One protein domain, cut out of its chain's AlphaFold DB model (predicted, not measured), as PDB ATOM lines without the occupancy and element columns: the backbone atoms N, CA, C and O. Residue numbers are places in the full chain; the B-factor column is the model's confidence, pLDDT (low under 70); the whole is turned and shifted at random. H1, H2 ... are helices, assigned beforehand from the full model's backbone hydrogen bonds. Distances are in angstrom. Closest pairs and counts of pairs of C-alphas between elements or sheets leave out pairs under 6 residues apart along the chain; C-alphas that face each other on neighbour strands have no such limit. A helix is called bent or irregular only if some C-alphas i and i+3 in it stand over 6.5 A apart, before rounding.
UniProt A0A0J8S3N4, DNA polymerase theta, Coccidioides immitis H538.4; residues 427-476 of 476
ATOM      1  N   GLY A 427      -7.727 -27.257 -52.852       78.19
ATOM      2  CA  GLY A 427      -8.893 -27.817 -53.534       78.19
ATOM      3  C   GLY A 427      -9.647 -26.745 -54.332       78.19
ATOM      4  O   GLY A 427      -9.386 -25.550 -54.197       78.19
ATOM      5  N   GLU A 428     -10.606 -27.160 -55.163       82.81
ATOM      6  CA  GLU A 428     -11.308 -26.256 -56.093       82.81
ATOM      7  C   GLU A 428     -12.513 -25.525 -55.467       82.81
ATOM      8  O   GLU A 428     -12.990 -24.540 -56.023       82.81
ATOM      9  N   MET A 429     -12.986 -25.937 -54.283       82.12
ATOM     10  CA  MET A 429     -14.205 -25.393 -53.652       82.12
ATOM     11  C   MET A 429     -14.173 -23.874 -53.430       82.12
ATOM     12  O   MET A 429     -15.175 -23.203 -53.659       82.12
ATOM     13  N   HIS A 430     -13.029 -23.313 -53.016       83.44
ATOM     14  CA  HIS A 430     -12.895 -21.859 -52.858       83.44
ATOM     15  C   HIS A 430     -12.931 -21.163 -54.229       83.44
ATOM     16  O   HIS A 430     -13.584 -20.136 -54.374       83.44
ATOM     17  N   VAL A 431     -12.306 -21.750 -55.259       85.19
ATOM     18  CA  VAL A 431     -12.362 -21.235 -56.637       85.19
ATOM     19  C   VAL A 431     -13.807 -21.225 -57.142       85.19
ATOM     20  O   VAL A 431     -14.274 -20.181 -57.589       85.19
ATOM     21  N   PHE A 432     -14.540 -22.336 -57.016       84.94
ATOM     22  CA  PHE A 432     -15.940 -22.419 -57.440       84.94
ATOM     23  C   PHE A 432     -16.847 -21.442 -56.688       84.94
ATOM     24  O   PHE A 432     -17.707 -20.828 -57.315       84.94
ATOM     25  N   TYR A 433     -16.624 -21.231 -55.387       84.75
ATOM     26  CA  TYR A 433     -17.351 -20.225 -54.609       84.75
ATOM     27  C   TYR A 433     -17.197 -18.811 -55.197       84.75
ATOM     28  O   TYR A 433     -18.196 -18.114 -55.352       84.75
ATOM     29  N   MET A 434     -15.994 -18.414 -55.635       85.25
ATOM     30  CA  MET A 434     -15.777 -17.091 -56.255       85.25
ATOM     31  C   MET A 434     -16.489 -16.902 -57.606       85.25
ATOM     32  O   MET A 434     -16.631 -15.766 -58.059       85.25
ATOM     33  N   PHE A 435     -16.920 -17.987 -58.258       84.56
ATOM     34  CA  PHE A 435     -17.681 -17.962 -59.513       84.56
ATOM     35  C   PHE A 435     -19.153 -18.375 -59.338       84.56
ATOM     36  O   PHE A 435     -19.885 -18.452 -60.327       84.56
ATOM     37  N   ALA A 436     -19.610 -18.623 -58.106       83.62
ATOM     38  CA  ALA A 436     -21.004 -18.938 -57.820       83.62
ATOM     39  C   ALA A 436     -21.890 -17.707 -58.118       83.62
ATOM     40  O   ALA A 436     -21.658 -16.640 -57.542       83.62
ATOM     41  N   PRO A 437     -22.903 -17.797 -59.003       80.44
ATOM     42  CA  PRO A 437     -23.710 -16.630 -59.340       80.44
ATOM     43  C   PRO A 437     -24.571 -16.186 -58.151       80.44
ATOM     44  O   PRO A 437     -25.313 -16.979 -57.573       80.44
ATOM     45  N   LEU A 438     -24.525 -14.893 -57.825       73.56
ATOM     46  CA  LEU A 438     -25.192 -14.301 -56.652       73.56
ATOM     47  C   LEU A 438     -26.693 -14.625 -56.560       73.56
ATOM     48  O   LEU A 438     -27.234 -14.827 -55.477       73.56
ATOM     49  N   GLN A 439     -27.365 -14.699 -57.712       66.75
ATOM     50  CA  GLN A 439     -28.809 -14.923 -57.815       66.75
ATOM     51  C   GLN A 439     -29.195 -16.417 -57.873       66.75
ATOM     52  O   GLN A 439     -30.372 -16.744 -57.983       66.75
ATOM     53  N   SER A 440     -28.243 -17.354 -57.770       55.88
ATOM     54  CA  SER A 440     -28.526 -18.799 -57.851       55.88
ATOM     55  C   SER A 440     -29.308 -19.367 -56.659       55.88
ATOM     56  O   SER A 440     -29.849 -20.466 -56.767       55.88
ATOM     57  N   GLY A 441     -29.376 -18.650 -55.530       49.81
ATOM     58  CA  GLY A 441     -30.076 -19.105 -54.322       49.81
ATOM     59  C   GLY A 441     -31.594 -18.882 -54.324       49.81
ATOM     60  O   GLY A 441     -32.311 -19.533 -53.565       49.81
ATOM     61  N   THR A 442     -32.122 -17.986 -55.162       49.22
ATOM     62  CA  THR A 442     -33.558 -17.665 -55.169       49.22
ATOM     63  C   THR A 442     -34.347 -18.687 -55.991       49.22
ATOM     64  O   THR A 442     -34.496 -18.539 -57.202       49.22
ATOM     65  N   GLY A 443     -34.878 -19.717 -55.325       51.94
ATOM     66  CA  GLY A 443     -35.843 -20.661 -55.910       51.94
ATOM     67  C   GLY A 443     -35.402 -22.126 -55.994       51.94
ATOM     68  O   GLY A 443     -36.139 -22.938 -56.554       51.94
ATOM     69  N   VAL A 444     -34.242 -22.488 -55.436       60.22
ATOM     70  CA  VAL A 444     -33.871 -23.892 -55.195       60.22
ATOM     71  C   VAL A 444     -34.177 -24.228 -53.738       60.22
ATOM     72  O   VAL A 444     -33.593 -23.640 -52.833       60.22
ATOM     73  N   ASP A 445     -35.098 -25.164 -53.512       64.62
ATOM     74  CA  ASP A 445     -35.379 -25.693 -52.174       64.62
ATOM     75  C   ASP A 445     -34.250 -26.666 -51.800       64.62
ATOM     76  O   ASP A 445     -34.116 -27.736 -52.400       64.62
ATOM     77  N   ILE A 446     -33.365 -26.247 -50.893       77.25
ATOM     78  CA  ILE A 446     -32.200 -27.034 -50.473       77.25
ATOM     79  C   ILE A 446     -32.661 -28.062 -49.438       77.25
ATOM     80  O   ILE A 446     -33.087 -27.702 -48.340       77.25
ATOM     81  N   ASP A 447     -32.519 -29.348 -49.760       83.31
ATOM     82  CA  ASP A 447     -32.685 -30.435 -48.792       83.31
ATOM     83  C   ASP A 447     -31.523 -30.404 -47.783       83.31
ATOM     84  O   ASP A 447     -30.459 -30.987 -48.001       83.31
ATOM     85  N   TRP A 448     -31.709 -29.656 -46.693       85.88
ATOM     86  CA  TRP A 448     -30.706 -29.455 -45.643       85.88
ATOM     87  C   TRP A 448     -30.144 -30.765 -45.057       85.88
ATOM     88  O   TRP A 448     -28.926 -30.837 -44.893       85.88
ATOM     89  N   PRO A 449     -30.948 -31.815 -44.780       88.62
ATOM     90  CA  PRO A 449     -30.449 -33.164 -44.517       88.62
ATOM     91  C   PRO A 449     -29.425 -33.676 -45.537       88.62
ATOM     92  O   PRO A 449     -28.318 -34.035 -45.137       88.62
ATOM     93  N   THR A 450     -29.747 -33.680 -46.835       86.12
ATOM     94  CA  THR A 450     -28.811 -34.129 -47.881       86.12
ATOM     95  C   THR A 450     -27.591 -33.219 -47.974       86.12
ATOM     96  O   THR A 450     -26.471 -33.716 -48.028       86.12
ATOM     97  N   PHE A 451     -27.771 -31.897 -47.912       85.50
ATOM     98  CA  PHE A 451     -26.667 -30.935 -47.918       85.50
ATOM     99  C   PHE A 451     -25.692 -31.165 -46.754       85.50
ATOM    100  O   PHE A 451     -24.482 -31.214 -46.964       85.50
ATOM    101  N   ARG A 452     -26.202 -31.373 -45.534       84.75
ATOM    102  CA  ARG A 452     -25.395 -31.714 -44.354       84.75
ATOM    103  C   ARG A 452     -24.664 -33.042 -44.547       84.75
ATOM    104  O   ARG A 452     -23.495 -33.154 -44.185       84.75
ATOM    105  N   ASP A 453     -25.330 -34.045 -45.108       87.94
ATOM    106  CA  ASP A 453     -24.734 -35.364 -45.316       87.94
ATOM    107  C   ASP A 453     -23.654 -35.348 -46.414       87.94
ATOM    108  O   ASP A 453     -22.682 -36.090 -46.296       87.94
ATOM    109  N   GLU A 454     -23.741 -34.467 -47.420       86.00
ATOM    110  CA  GLU A 454     -22.631 -34.178 -48.345       86.00
ATOM    111  C   GLU A 454     -21.513 -33.354 -47.683       86.00
ATOM    112  O   GLU A 454     -20.341 -33.699 -47.818       86.00
ATOM    113  N   MET A 455     -21.842 -32.319 -46.898       82.44
ATOM    114  CA  MET A 455     -20.854 -31.533 -46.137       82.44
ATOM    115  C   MET A 455     -20.029 -32.406 -45.178       82.44
ATOM    116  O   MET A 455     -18.830 -32.190 -45.032       82.44
ATOM    117  N   ASN A 456     -20.640 -33.431 -44.575       84.19
ATOM    118  CA  ASN A 456     -19.969 -34.409 -43.712       84.19
ATOM    119  C   ASN A 456     -19.037 -35.383 -44.465       84.19
ATOM    120  O   ASN A 456     -18.266 -36.092 -43.818       84.19
ATOM    121  N   LYS A 457     -19.111 -35.459 -45.802       85.38
ATOM    122  CA  LYS A 457     -18.180 -36.244 -46.638       85.38
ATOM    123  C   LYS A 457     -16.973 -35.435 -47.103       85.38
ATOM    124  O   LYS A 457     -16.025 -36.033 -47.610       85.38
ATOM    125  N   LEU A 458     -17.012 -34.106 -46.976       82.25
ATOM    126  CA  LEU A 458     -15.874 -33.256 -47.303       82.25
ATOM    127  C   LEU A 458     -14.719 -33.537 -46.338       82.25
ATOM    128  O   LEU A 458     -14.916 -33.765 -45.145       82.25
ATOM    129  N   ASP A 459     -13.504 -33.506 -46.871       81.56
ATOM    130  CA  ASP A 459     -12.286 -33.610 -46.082       81.56
ATOM    131  C   ASP A 459     -11.902 -32.256 -45.454       81.56
ATOM    132  O   ASP A 459     -12.528 -31.214 -45.685       81.56
ATOM    133  N   ASP A 460     -10.818 -32.253 -44.675       77.25
ATOM    134  CA  ASP A 460     -10.281 -31.037 -44.056       77.25
ATOM    135  C   ASP A 460      -9.929 -29.942 -45.082       77.25
ATOM    136  O   ASP A 460      -9.795 -28.784 -44.689       77.25
ATOM    137  N   SER A 461      -9.741 -30.267 -46.368       75.81
ATOM    138  CA  SER A 461      -9.529 -29.277 -47.432       75.81
ATOM    139  C   SER A 461     -10.859 -28.672 -47.893       75.81
ATOM    140  O   SER A 461     -11.031 -27.449 -47.870       75.81
ATOM    141  N   GLY A 462     -11.839 -29.523 -48.212       73.44
ATOM    142  CA  GLY A 462     -13.178 -29.131 -48.645       73.44
ATOM    143  C   GLY A 462     -13.934 -28.275 -47.625       73.44
ATOM    144  O   GLY A 462     -14.673 -27.380 -48.029       73.44
ATOM    145  N   ILE A 463     -13.705 -28.477 -46.323       76.75
ATOM    146  CA  ILE A 463     -14.347 -27.697 -45.246       76.75
ATOM    147  C   ILE A 463     -13.705 -26.306 -45.056       76.75
ATOM    148  O   ILE A 463     -14.409 -25.346 -44.735       76.75
ATOM    149  N   ARG A 464     -12.392 -26.139 -45.302       75.06
ATOM    150  CA  ARG A 464     -11.681 -24.857 -45.070       75.06
ATOM    151  C   ARG A 464     -12.237 -23.694 -45.890       75.06
ATOM    152  O   ARG A 464     -12.322 -22.586 -45.369       75.06
ATOM    153  N   GLY A 465     -12.595 -23.935 -47.154       72.12
ATOM    154  CA  GLY A 465     -13.169 -22.912 -48.039       72.12
ATOM    155  C   GLY A 465     -14.458 -22.306 -47.465       72.12
ATOM    156  O   GLY A 465     -14.471 -21.111 -47.169       72.12
ATOM    157  N   PRO A 466     -15.507 -23.116 -47.225       72.62
ATOM    158  CA  PRO A 466     -16.732 -22.683 -46.557       72.62
ATOM    159  C   PRO A 466     -16.499 -21.999 -45.200       72.62
ATOM    160  O   PRO A 466     -17.126 -20.978 -44.922       72.62
ATOM    161  N   THR A 467     -15.587 -22.508 -44.359       72.56
ATOM    162  CA  THR A 467     -15.328 -21.923 -43.028       72.56
ATOM    163  C   THR A 467     -14.765 -20.499 -43.093       72.56
ATOM    164  O   THR A 467     -15.142 -19.667 -42.269       72.56
ATOM    165  N   ILE A 468     -13.907 -20.183 -44.072       71.81
ATOM    166  CA  ILE A 468     -13.373 -18.819 -44.276       71.81
ATOM    167  C   ILE A 468     -14.492 -17.823 -44.611       71.81
ATOM    168  O   ILE A 468     -14.464 -16.688 -44.138       71.81
ATOM    169  N   HIS A 469     -15.508 -18.276 -45.347       68.38
ATOM    170  CA  HIS A 469     -16.677 -17.484 -45.745       68.38
ATOM    171  C   HIS A 469     -17.852 -17.585 -44.757       68.38
ATOM    172  O   HIS A 469     -18.992 -17.269 -45.082       68.38
ATOM    173  N   GLY A 470     -17.580 -18.007 -43.516       68.00
ATOM    174  CA  GLY A 470     -18.540 -17.974 -42.410       68.00
ATOM    175  C   GLY A 470     -19.479 -19.180 -42.301       68.00
ATOM    176  O   GLY A 470     -20.332 -19.190 -41.411       68.00
ATOM    177  N   ALA A 471     -19.326 -20.218 -43.129       58.41
ATOM    178  CA  ALA A 471     -20.085 -21.455 -42.960       58.41
ATOM    179  C   ALA A 471     -19.590 -22.216 -41.716       58.41
ATOM    180  O   ALA A 471     -18.518 -22.825 -41.712       58.41
ATOM    181  N   SER A 472     -20.390 -22.180 -40.649       58.25
ATOM    182  CA  SER A 472     -20.123 -22.902 -39.404       58.25
ATOM    183  C   SER A 472     -20.849 -24.246 -39.380       58.25
ATOM    184  O   SER A 472     -22.059 -24.315 -39.583       58.25
ATOM    185  N   THR A 473     -20.121 -25.312 -39.047       55.19
ATOM    186  CA  THR A 473     -20.671 -26.660 -38.821       55.19
ATOM    187  C   THR A 473     -21.483 -26.784 -37.525       55.19
ATOM    188  O   THR A 473     -22.053 -27.838 -37.270       55.19
ATOM    189  N   GLN A 474     -21.567 -25.730 -36.703       46.81
ATOM    190  CA  GLN A 474     -22.350 -25.713 -35.455       46.81
ATOM    191  C   GLN A 474     -23.781 -25.160 -35.615       46.81
ATOM    192  O   GLN A 474     -24.456 -24.945 -34.609       46.81
ATOM    193  N   VAL A 475     -24.234 -24.878 -36.844       44.25
ATOM    194  CA  VAL A 475     -25.495 -24.150 -37.120       44.25
ATOM    195  C   VAL A 475     -26.537 -25.009 -37.868       44.25
ATOM    196  O   VAL A 475     -27.630 -24.521 -38.145       44.25
ATOM    197  N   TRP A 476     -26.239 -26.285 -38.154       41.41
ATOM    198  CA  TRP A 476     -27.036 -27.176 -39.018       41.41
ATOM    199  C   TRP A 476     -27.426 -28.498 -38.339       41.41
ATOM    200  O   TRP A 476     -26.548 -29.095 -37.678       41.41
TER     201      TRP A 476
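What this domain is: This is residues 427 to 476 of the 476 residues of the protein "DNA polymerase theta" of Coccidioides immitis H538.4 (UniProt A0A0J8S3N4). The chain makes one open ring of four short helices with an empty middle: H1, H2, H3 and H4 follow one another round it, and H4 comes back beside H1 to close it. The side of the ring with H2, residues 434 to 447, stands free, and after H4 the last residues, 469 to 476, fold back over one side of the ring toward H3. The printed part has 50 residues with four named helices, in the order H1, H2, H3, H4, and no named strand; the class is all helix. The whole is only just compact, close to loose, with a radius of gyration of the C-alphas of 11.5 A, and it spans 30 by 25 by 16 A.

Where its parts are: The printed part begins at Gly 427, with its C-alpha at (-8.893, -27.817, -53.534). H1 is residues 429 to 434, 8.8 A from first to last C-alpha, and begins at C-alpha 429 at (-14.205, -25.393, -53.652). H2 is residues 438 to 441, 7.2 A long; it is irregular, as the C-alphas of 438 and 441 are 7.2 A apart where about 5 A is the length in a regular helix. H3 is residues 448 to 455, 10.1 A long. H4 is residues 460 to 468, 12.6 A long, and ends at C-alpha 468 at (-13.373, -18.819, -44.276); it is neither bent nor irregular, but only just: C-alphas 462 and 465 are 6.2 A apart.

How they stand to each other: H1 and H4 touch, with the C-alphas of His 430 and Gly 465 the closest at 4.9 A. They run the same way at a shallow tilt of 28 degrees. H2 touches no helix: it is apart from H1, from H3 and from H4. H3 and H4 are close but not clearly touching, with the C-alphas of Met 455 and Ile 463 the closest at 7.6 A. They run opposite ways at a steep tilt of 57 degrees. H1 and H3 are apart. In H1 and H3 every O i to N i+4 pair is within hydrogen-bond range, in H4 2 of 5 are, with 3 of 6 O i to N i+3 pairs within range, and H2 is too short for an O i to N i+4 pair.

The domain as a whole: The C-alphas farthest apart are those of Gly 443 and Asp 460, at 30.0 A. Without residues 434 to 447 the body has 36 residues and spans 25 by 17 by 16 A. The printed part has no cut and ends at Trp 476, the chain's last residue. The links from H1 to H2 and from H3 to H4 are tight, the link from H2 to H3 is short, and no link between the helices is long. The mean pLDDT of the printed part is 73.5, and residues 439 to 445 and 469 to 476 are under 70.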